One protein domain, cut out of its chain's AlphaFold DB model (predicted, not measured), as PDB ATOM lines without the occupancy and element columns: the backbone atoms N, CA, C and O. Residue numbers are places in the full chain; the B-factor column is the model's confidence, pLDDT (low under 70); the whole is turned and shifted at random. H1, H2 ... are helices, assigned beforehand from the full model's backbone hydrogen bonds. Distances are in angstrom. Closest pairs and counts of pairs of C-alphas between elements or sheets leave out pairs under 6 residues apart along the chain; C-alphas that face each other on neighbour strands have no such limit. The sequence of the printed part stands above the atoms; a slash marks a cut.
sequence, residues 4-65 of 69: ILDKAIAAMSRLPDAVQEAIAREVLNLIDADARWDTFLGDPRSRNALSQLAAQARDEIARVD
ATOM      1  N   ILE A   4      11.974  16.139  10.056       88.50
ATOM      2  CA  ILE A   4      13.408  16.302  10.324       88.50
ATOM      3  C   ILE A   4      14.004  14.965  10.775       88.50
ATOM      4  O   ILE A   4      15.046  14.560  10.261       88.50
ATOM      5  N   LEU A   5      13.318  14.254  11.672       85.75
ATOM      6  CA  LEU A   5      13.698  12.920  12.134       85.75
ATOM      7  C   LEU A   5      13.720  11.916  10.982       85.75
ATOM      8  O   LEU A   5      14.683  11.166  10.854       85.75
ATOM      9  N   ASP A   6      12.733  11.963  10.087       90.06
ATOM     10  CA  ASP A   6      12.700  11.072   8.920       90.06
ATOM     11  C   ASP A   6      13.911  11.294   7.997       90.06
ATOM     12  O   ASP A   6      14.531  10.341   7.522       90.06
ATOM     13  N   LYS A   7      14.311  12.557   7.790       89.94
ATOM     14  CA  LYS A   7      15.521  12.899   7.023       89.94
ATOM     15  C   LYS A   7      16.797  12.431   7.719       89.94
ATOM     16  O   LYS A   7      17.701  11.948   7.043       89.94
ATOM     17  N   ALA A   8      16.870  12.563   9.041       86.19
ATOM     18  CA  ALA A   8      18.018  12.111   9.820       86.19
ATOM     19  C   ALA A   8      18.176  10.583   9.753       86.19
ATOM     20  O   ALA A   8      19.274  10.094   9.494       86.19
ATOM     21  N   ILE A   9      17.078   9.830   9.882       88.69
ATOM     22  CA  ILE A   9      17.076   8.363   9.763       88.69
ATOM     23  C   ILE A   9      17.471   7.934   8.343       88.69
ATOM     24  O   ILE A   9      18.313   7.054   8.177       88.69
ATOM     25  N   ALA A  10      16.927   8.590   7.314       91.50
ATOM     26  CA  ALA A  10      17.266   8.299   5.921       91.50
ATOM     27  C   ALA A  10      18.721   8.645   5.553       91.50
ATOM     28  O   ALA A  10      19.281   8.055   4.629       91.50
ATOM     29  N   ALA A  11      19.334   9.617   6.234       89.62
ATOM     30  CA  ALA A  11      20.754   9.916   6.083       89.62
ATOM     31  C   ALA A  11      21.622   8.882   6.815       89.62
ATOM     32  O   ALA A  11      22.620   8.419   6.267       89.62
ATOM     33  N   MET A  12      21.214   8.486   8.021       89.50
ATOM     34  CA  MET A  12      21.917   7.507   8.849       89.50
ATOM     35  C   MET A  12      21.939   6.112   8.216       89.50
ATOM     36  O   MET A  12      22.980   5.466   8.238       89.50
ATOM     37  N   SER A  13      20.854   5.686   7.563       89.00
ATOM     38  CA  SER A  13      20.786   4.385   6.876       89.00
ATOM     39  C   SER A  13      21.744   4.244   5.687       89.00
ATOM     40  O   SER A  13      21.924   3.147   5.164       89.00
ATOM     41  N   ARG A  14      22.363   5.346   5.243       93.94
ATOM     42  CA  ARG A  14      23.387   5.360   4.187       93.94
ATOM     43  C   ARG A  14      24.811   5.271   4.735       93.94
ATOM     44  O   ARG A  14      25.753   5.208   3.947       93.94
ATOM     45  N   LEU A  15      24.984   5.329   6.054       92.50
ATOM     46  CA  LEU A  15      26.288   5.225   6.703       92.50
ATOM     47  C   LEU A  15      26.699   3.753   6.853       92.50
ATOM     48  O   LEU A  15      25.837   2.878   6.840       92.50
ATOM     49  N   PRO A  16      27.996   3.453   7.034       96.38
ATOM     50  CA  PRO A  16      28.437   2.100   7.357       96.38
ATOM     51  C   PRO A  16      27.805   1.589   8.658       96.38
ATOM     52  O   PRO A  16      27.661   2.357   9.609       96.38
ATOM     53  N   ASP A  17      27.519   0.289   8.738       93.19
ATOM     54  CA  ASP A  17      26.852  -0.333   9.894       93.19
ATOM     55  C   ASP A  17      27.558  -0.039  11.225       93.19
ATOM     56  O   ASP A  17      26.914   0.274  12.221       93.19
ATOM     57  N   ALA A  18      28.895  -0.040  11.234       94.12
ATOM     58  CA  ALA A  18      29.680   0.303  12.421       94.12
ATOM     59  C   ALA A  18      29.428   1.742  12.915       94.12
ATOM     60  O   ALA A  18      29.451   2.006  14.115       94.12
ATOM     61  N   VAL A  19      29.174   2.675  11.994       93.12
ATOM     62  CA  VAL A  19      28.846   4.068  12.323       93.12
ATOM     63  C   VAL A  19      27.398   4.172  12.796       93.12
ATOM     64  O   VAL A  19      27.127   4.893  13.752       93.12
ATOM     65  N   GLN A  20      26.476   3.425  12.182       91.81
ATOM     66  CA  GLN A  20      25.081   3.369  12.628       91.81
ATOM     67  C   GLN A  20      24.967   2.823  14.058       91.81
ATOM     68  O   GLN A  20      24.282   3.421  14.884       91.81
ATOM     69  N   GLU A  21      25.693   1.750  14.375       93.19
ATOM     70  CA  GLU A  21      25.739   1.152  15.715       93.19
ATOM     71  C   GLU A  21      26.301   2.132  16.757       93.19
ATOM     72  O   GLU A  21      25.754   2.264  17.853       93.19
ATOM     73  N   ALA A  22      27.363   2.870  16.415       93.88
ATOM     74  CA  ALA A  22      27.926   3.887  17.302       93.88
ATOM     75  C   ALA A  22      26.917   5.010  17.599       93.88
ATOM     76  O   ALA A  22      26.761   5.410  18.752       93.88
ATOM     77  N   ILE A  23      26.195   5.481  16.575       91.19
ATOM     78  CA  ILE A  23      25.155   6.503  16.740       91.19
ATOM     79  C   ILE A  23      23.994   5.958  17.579       91.19
ATOM     80  O   ILE A  23      23.539   6.636  18.497       91.19
ATOM     81  N   ALA A  24      23.530   4.737  17.304       90.38
ATOM     82  CA  ALA A  24      22.437   4.119  18.048       90.38
ATOM     83  C   ALA A  24      22.781   3.987  19.538       90.38
ATOM     84  O   ALA A  24      21.969   4.325  20.400       90.38
ATOM     85  N   ARG A  25      24.012   3.567  19.842       94.25
ATOM     86  CA  ARG A  25      24.516   3.477  21.214       94.25
ATOM     87  C   ARG A  25      24.525   4.828  21.919       94.25
ATOM     88  O   ARG A  25      24.104   4.907  23.068       94.25
ATOM     89  N   GLU A  26      24.962   5.880  21.238       93.81
ATOM     90  CA  GLU A  26      24.978   7.220  21.822       93.81
ATOM     91  C   GLU A  26      23.564   7.745  22.091       93.81
ATOM     92  O   GLU A  26      23.292   8.286  23.160       93.81
ATOM     93  N   VAL A  27      22.627   7.510  21.168       90.69
ATOM     94  CA  VAL A  27      21.215   7.868  21.367       90.69
ATOM     95  C   VAL A  27      20.626   7.142  22.577       90.69
ATOM     96  O   VAL A  27      19.944   7.768  23.386       90.69
ATOM     97  N   LEU A  28      20.911   5.847  22.742       92.62
ATOM     98  CA  LEU A  28      20.459   5.085  23.910       92.62
ATOM     99  C   LEU A  28      21.065   5.623  25.213       92.62
ATOM    100  O   LEU A  28      20.338   5.797  26.186       92.62
ATOM    101  N   ASN A  29      22.357   5.963  25.217       92.75
ATOM    102  CA  ASN A  29      23.006   6.571  26.381       92.75
ATOM    103  C   ASN A  29      22.351   7.901  26.776       92.75
ATOM    104  O   ASN A  29      22.189   8.173  27.966       92.75
ATOM    105  N   LEU A  30      21.970   8.727  25.795       90.69
ATOM    106  CA  LEU A  30      21.283   9.996  26.043       90.69
ATOM    107  C   LEU A  30      19.887   9.780  26.635       90.69
ATOM    108  O   LEU A  30      19.537  10.459  27.595       90.69
ATOM    109  N   ILE A  31      19.123   8.817  26.110       90.00
ATOM    110  CA  ILE A  31      17.802   8.454  26.650       90.00
ATOM    111  C   ILE A  31      17.930   7.964  28.098       90.00
ATOM    112  O   ILE A  31      17.184   8.404  28.971       90.00
ATOM    113  N   ASP A  32      18.905   7.097  28.374       90.69
ATOM    114  CA  ASP A  32      19.160   6.597  29.725       90.69
ATOM    115  C   ASP A  32      19.594   7.717  30.679       90.69
ATOM    116  O   ASP A  32      19.197   7.735  31.846       90.69
ATOM    117  N   ALA A  33      20.419   8.657  30.210       88.31
ATOM    118  CA  ALA A  33      20.833   9.812  31.000       88.31
ATOM    119  C   ALA A  33      19.643  10.721  31.341       88.31
ATOM    120  O   ALA A  33      19.521  11.147  32.490       88.31
ATOM    121  N   ASP A  34      18.755  10.973  30.381       87.88
ATOM    122  CA  ASP A  34      17.544  11.774  30.574       87.88
ATOM    123  C   ASP A  34      16.594  11.110  31.585       87.88
ATOM    124  O   ASP A  34      16.201  11.720  32.580       87.88
ATOM    125  N   ALA A  35      16.356   9.802  31.446       85.44
ATOM    126  CA  ALA A  35      15.542   9.033  32.389       85.44
ATOM    127  C   ALA A  35      16.114   9.034  33.822       85.44
ATOM    128  O   ALA A  35      15.369   9.048  34.811       85.44
ATOM    129  N   ARG A  36      17.449   9.034  33.963       87.25
ATOM    130  CA  ARG A  36      18.114   9.184  35.269       87.25
ATOM    131  C   ARG A  36      17.873  10.566  35.862       87.25
ATOM    132  O   ARG A  36      17.650  10.652  37.070       87.25
ATOM    133  N   TRP A  37      17.906  11.619  35.049       81.25
ATOM    134  CA  TRP A  37      17.595  12.972  35.502       81.25
ATOM    135  C   TRP A  37      16.141  13.105  35.936       81.25
ATOM    136  O   TRP A  37      15.904  13.618  37.027       81.25
ATOM    137  N   ASP A  38      15.193  12.569  35.173       83.25
ATOM    138  CA  ASP A  38      13.779  12.546  35.561       83.25
ATOM    139  C   ASP A  38      13.567  11.818  36.891       83.25
ATOM    140  O   ASP A  38      12.878  12.313  37.788       83.25
ATOM    141  N   THR A  39      14.222  10.668  37.063       83.44
ATOM    142  CA  THR A  39      14.171   9.902  38.314       83.44
ATOM    143  C   THR A  39      14.768  10.696  39.475       83.44
ATOM    144  O   THR A  39      14.172  10.775  40.550       83.44
ATOM    145  N   PHE A  40      15.934  11.310  39.266       81.88
ATOM    146  CA  PHE A  40      16.604  12.118  40.279       81.88
ATOM    147  C   PHE A  40      15.744  13.320  40.676       81.88
ATOM    148  O   PHE A  40      15.477  13.514  41.857       81.88
ATOM    149  N   LEU A  41      15.252  14.097  39.713       80.31
ATOM    150  CA  LEU A  41      14.424  15.283  39.955       80.31
ATOM    151  C   LEU A  41      13.054  14.940  40.559       80.31
ATOM    152  O   LEU A  41      12.497  15.745  41.310       80.31
ATOM    153  N   GLY A  42      12.531  13.747  40.271       81.12
ATOM    154  CA  GLY A  42      11.309  13.215  40.868       81.12
ATOM    155  C   GLY A  42      11.451  12.803  42.338       81.12
ATOM    156  O   GLY A  42      10.453  12.815  43.062       81.12
ATOM    157  N   ASP A  43      12.660  12.477  42.813       81.88
ATOM    158  CA  ASP A  43      12.906  12.136  44.220       81.88
ATOM    159  C   ASP A  43      12.875  13.405  45.099       81.88
ATOM    160  O   ASP A  43      13.720  14.286  44.944       81.88
ATOM    161  N   PRO A  44      11.977  13.526  46.095       76.44
ATOM    162  CA  PRO A  44      11.947  14.679  46.998       76.44
ATOM    163  C   PRO A  44      13.278  14.975  47.710       76.44
ATOM    164  O   PRO A  44      13.522  16.123  48.092       76.44
ATOM    165  N   ARG A  45      14.149  13.972  47.890       77.56
ATOM    166  CA  ARG A  45      15.478  14.122  48.505       77.56
ATOM    167  C   ARG A  45      16.460  14.873  47.603       77.56
ATOM    168  O   ARG A  45      17.376  15.515  48.120       77.56
ATOM    169  N   SER A  46      16.260  14.861  46.285       72.94
ATOM    170  CA  SER A  46      17.137  15.550  45.330       72.94
ATOM    171  C   SER A  46      17.005  17.071  45.374       72.94
ATOM    172  O   SER A  46      17.963  17.781  45.066       72.94
ATOM    173  N   ARG A  47      15.871  17.600  45.858       70.38
ATOM    174  CA  ARG A  47      15.678  19.046  46.083       70.38
ATOM    175  C   ARG A  47      16.724  19.626  47.034       70.38
ATOM    176  O   ARG A  47      17.182  20.748  46.833       70.38
ATOM    177  N   ASN A  48      17.132  18.844  48.034       75.00
ATOM    178  CA  ASN A  48      18.201  19.222  48.955       75.00
ATOM    179  C   ASN A  48      19.589  19.101  48.313       75.00
ATOM    180  O   ASN A  48      20.470  19.893  48.621       75.00
ATOM    181  N   ALA A  49      19.790  18.142  47.408       77.06
ATOM    182  CA  ALA A  49      21.058  17.992  46.698       77.06
ATOM    183  C   ALA A  49      21.301  19.156  45.722       77.06
ATOM    184  O   ALA A  49      22.394  19.715  45.692       77.06
ATOM    185  N   LEU A  50      20.275  19.583  44.978       79.25
ATOM    186  CA  LEU A  50      20.381  20.725  44.063       79.25
ATOM    187  C   LEU A  50      20.589  22.052  44.796       79.25
ATOM    188  O   LEU A  50      21.363  22.889  44.336       79.25
ATOM    189  N   SER A  51      19.936  22.252  45.945       79.50
ATOM    190  CA  SER A  51      20.144  23.462  46.746       79.50
ATOM    191  C   SER A  51      21.545  23.512  47.360       79.50
ATOM    192  O   SER A  51      22.160  24.578  47.371       79.50
ATOM    193  N   GLN A  52      22.084  22.369  47.795       82.94
ATOM    194  CA  GLN A  52      23.472  22.255  48.252       82.94
ATOM    195  C   GLN A  52      24.468  22.524  47.122       82.94
ATOM    196  O   GLN A  52      25.407  23.290  47.322       82.94
ATOM    197  N   LEU A  53      24.235  21.970  45.930       83.62
ATOM    198  CA  LEU A  53      25.079  22.218  44.760       83.62
ATOM    199  C   LEU A  53      25.075  23.708  44.374       83.62
ATOM    200  O   LEU A  53      26.125  24.295  44.129       83.62
ATOM    201  N   ALA A  54      23.902  24.348  44.379       85.38
ATOM    202  CA  ALA A  54      23.779  25.777  44.102       85.38
ATOM    203  C   ALA A  54      24.472  26.646  45.167       85.38
ATOM    204  O   ALA A  54      25.051  27.678  44.829       85.38
ATOM    205  N   ALA A  55      24.425  26.244  46.442       83.69
ATOM    206  CA  ALA A  55      25.154  26.918  47.513       83.69
ATOM    207  C   ALA A  55      26.675  26.790  47.325       83.69
ATOM    208  O   ALA A  55      27.373  27.797  47.376       83.69
ATOM    209  N   GLN A  56      27.171  25.592  47.005       83.69
ATOM    210  CA  GLN A  56      28.592  25.352  46.730       83.69
ATOM    211  C   GLN A  56      29.091  26.166  45.531       83.69
ATOM    212  O   GLN A  56      30.118  26.828  45.632       83.69
ATOM    213  N   ALA A  57      28.334  26.195  44.431       84.25
ATOM    214  CA  ALA A  57      28.692  26.990  43.258       84.25
ATOM    215  C   ALA A  57      28.745  28.498  43.573       84.25
ATOM    216  O   ALA A  57      29.635  29.202  43.100       84.25
ATOM    217  N   ARG A  58      27.820  29.008  44.399       82.50
ATOM    218  CA  ARG A  58      27.848  30.407  44.861       82.50
ATOM    219  C   ARG A  58      29.063  30.700  45.734       82.50
ATOM    220  O   ARG A  58      29.690  31.740  45.548       82.50
ATOM    221  N   ASP A  59      29.402  29.792  46.642       83.00
ATOM    222  CA  ASP A  59      30.584  29.918  47.495       83.00
ATOM    223  C   ASP A  59      31.881  29.891  46.671       83.00
ATOM    224  O   ASP A  59      32.819  30.628  46.968       83.00
ATOM    225  N   GLU A  60      31.944  29.079  45.614       78.19
ATOM    226  CA  GLU A  60      33.080  29.046  44.688       78.19
ATOM    227  C   GLU A  60      33.198  30.332  43.866       78.19
ATOM    228  O   GLU A  60      34.288  30.898  43.794       78.19
ATOM    229  N   ILE A  61      32.093  30.854  43.325       78.06
ATOM    230  CA  ILE A  61      32.084  32.152  42.627       78.06
ATOM    231  C   ILE A  61      32.570  33.259  43.569       78.06
ATOM    232  O   ILE A  61      33.478  34.007  43.216       78.06
ATOM    233  N   ALA A  62      32.052  33.310  44.799       75.06
ATOM    234  CA  ALA A  62      32.463  34.294  45.800       75.06
ATOM    235  C   ALA A  62      33.951  34.184  46.193       75.06
ATOM    236  O   ALA A  62      34.554  35.175  46.606       75.06
ATOM    237  N   ARG A  63      34.562  32.999  46.062       72.19
ATOM    238  CA  ARG A  63      36.005  32.788  46.282       72.19
ATOM    239  C   ARG A  63      36.866  33.231  45.101       72.19
ATOM    240  O   ARG A  63      38.020  33.593  45.319       72.19
ATOM    241  N   VAL A  64      36.340  33.178  43.879       64.25
ATOM    242  CA  VAL A  64      37.064  33.565  42.655       64.25
ATOM    243  C   VAL A  64      36.953  35.076  42.386       64.25
ATOM    244  O   VAL A  64      37.872  35.654  41.809       64.25
ATOM    245  N   ASP A  65      35.911  35.747  42.888       54.53
ATOM    246  CA  ASP A  65      35.635  37.178  42.659       54.53
ATOM    247  C   ASP A  65      36.418  38.168  43.555       54.53
ATOM    248  O   ASP A  65      35.944  39.260  43.873       54.53
TER     249      ASP A  65
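Overview. This is residues 4 to 65 of the 69 residues of an uncharacterized protein of Hyphomicrobium sp. (UniProt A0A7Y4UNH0). A long helix, H2, makes the length of an open, angular model: H3 turns off at its far end nearly at a right angle, making an L, and the short H1 folds back at its near end in a V. There is no core. The printed part has 62 residues with three named helices, in the order H1, H2, H3, and no named strand; the class is all helix. It is extended, with a radius of gyration of the C-alphas of 19.3 A, and its elongated outline spans 51 by 32 by 22 A.

Arrangement. H2, residues 17 to 42, touches no helix, and its residues 25 to 39 stand free. H3, residues 46 to 64, is close to H2 but not clearly touching; their closest C-alphas, those of Phe 40 and Ser 46, are 6.1 A apart. The lines of H2 and H3 are about perpendicular, at 81 degrees. H1, residues 4 to 12, is close to H2 but not clearly touching, with the closest C-alphas, those of Met 12 and Gln 20, 6.4 A apart. H1 and H2 run opposite ways at a steep tilt of 40 degrees. H1 and H3 are apart. In H1, H2 and H3 every O i to N i+4 pair is within hydrogen-bond range.

Along the chain. H2 measures 37.2 A from its first to its last C-alpha; it begins at Asp 17, C-alpha (26.852, -0.333, 9.894), and ends at Gly 42, C-alpha (11.309, 13.215, 40.868). H3 measures 27.0 A and ends at Val 64, C-alpha (37.064, 33.565, 42.655). H1 measures 12.3 A and begins at Ile 4, C-alpha (13.408, 16.302, 10.324).

Size, cuts and confidence. The two C-alphas farthest apart, those of Arg 14 and Arg 63, are 51.8 A apart. The printed part has no cut, and both links are tight. The mean pLDDT of the printed part is 85.0; residues 64 to 65 are under 70.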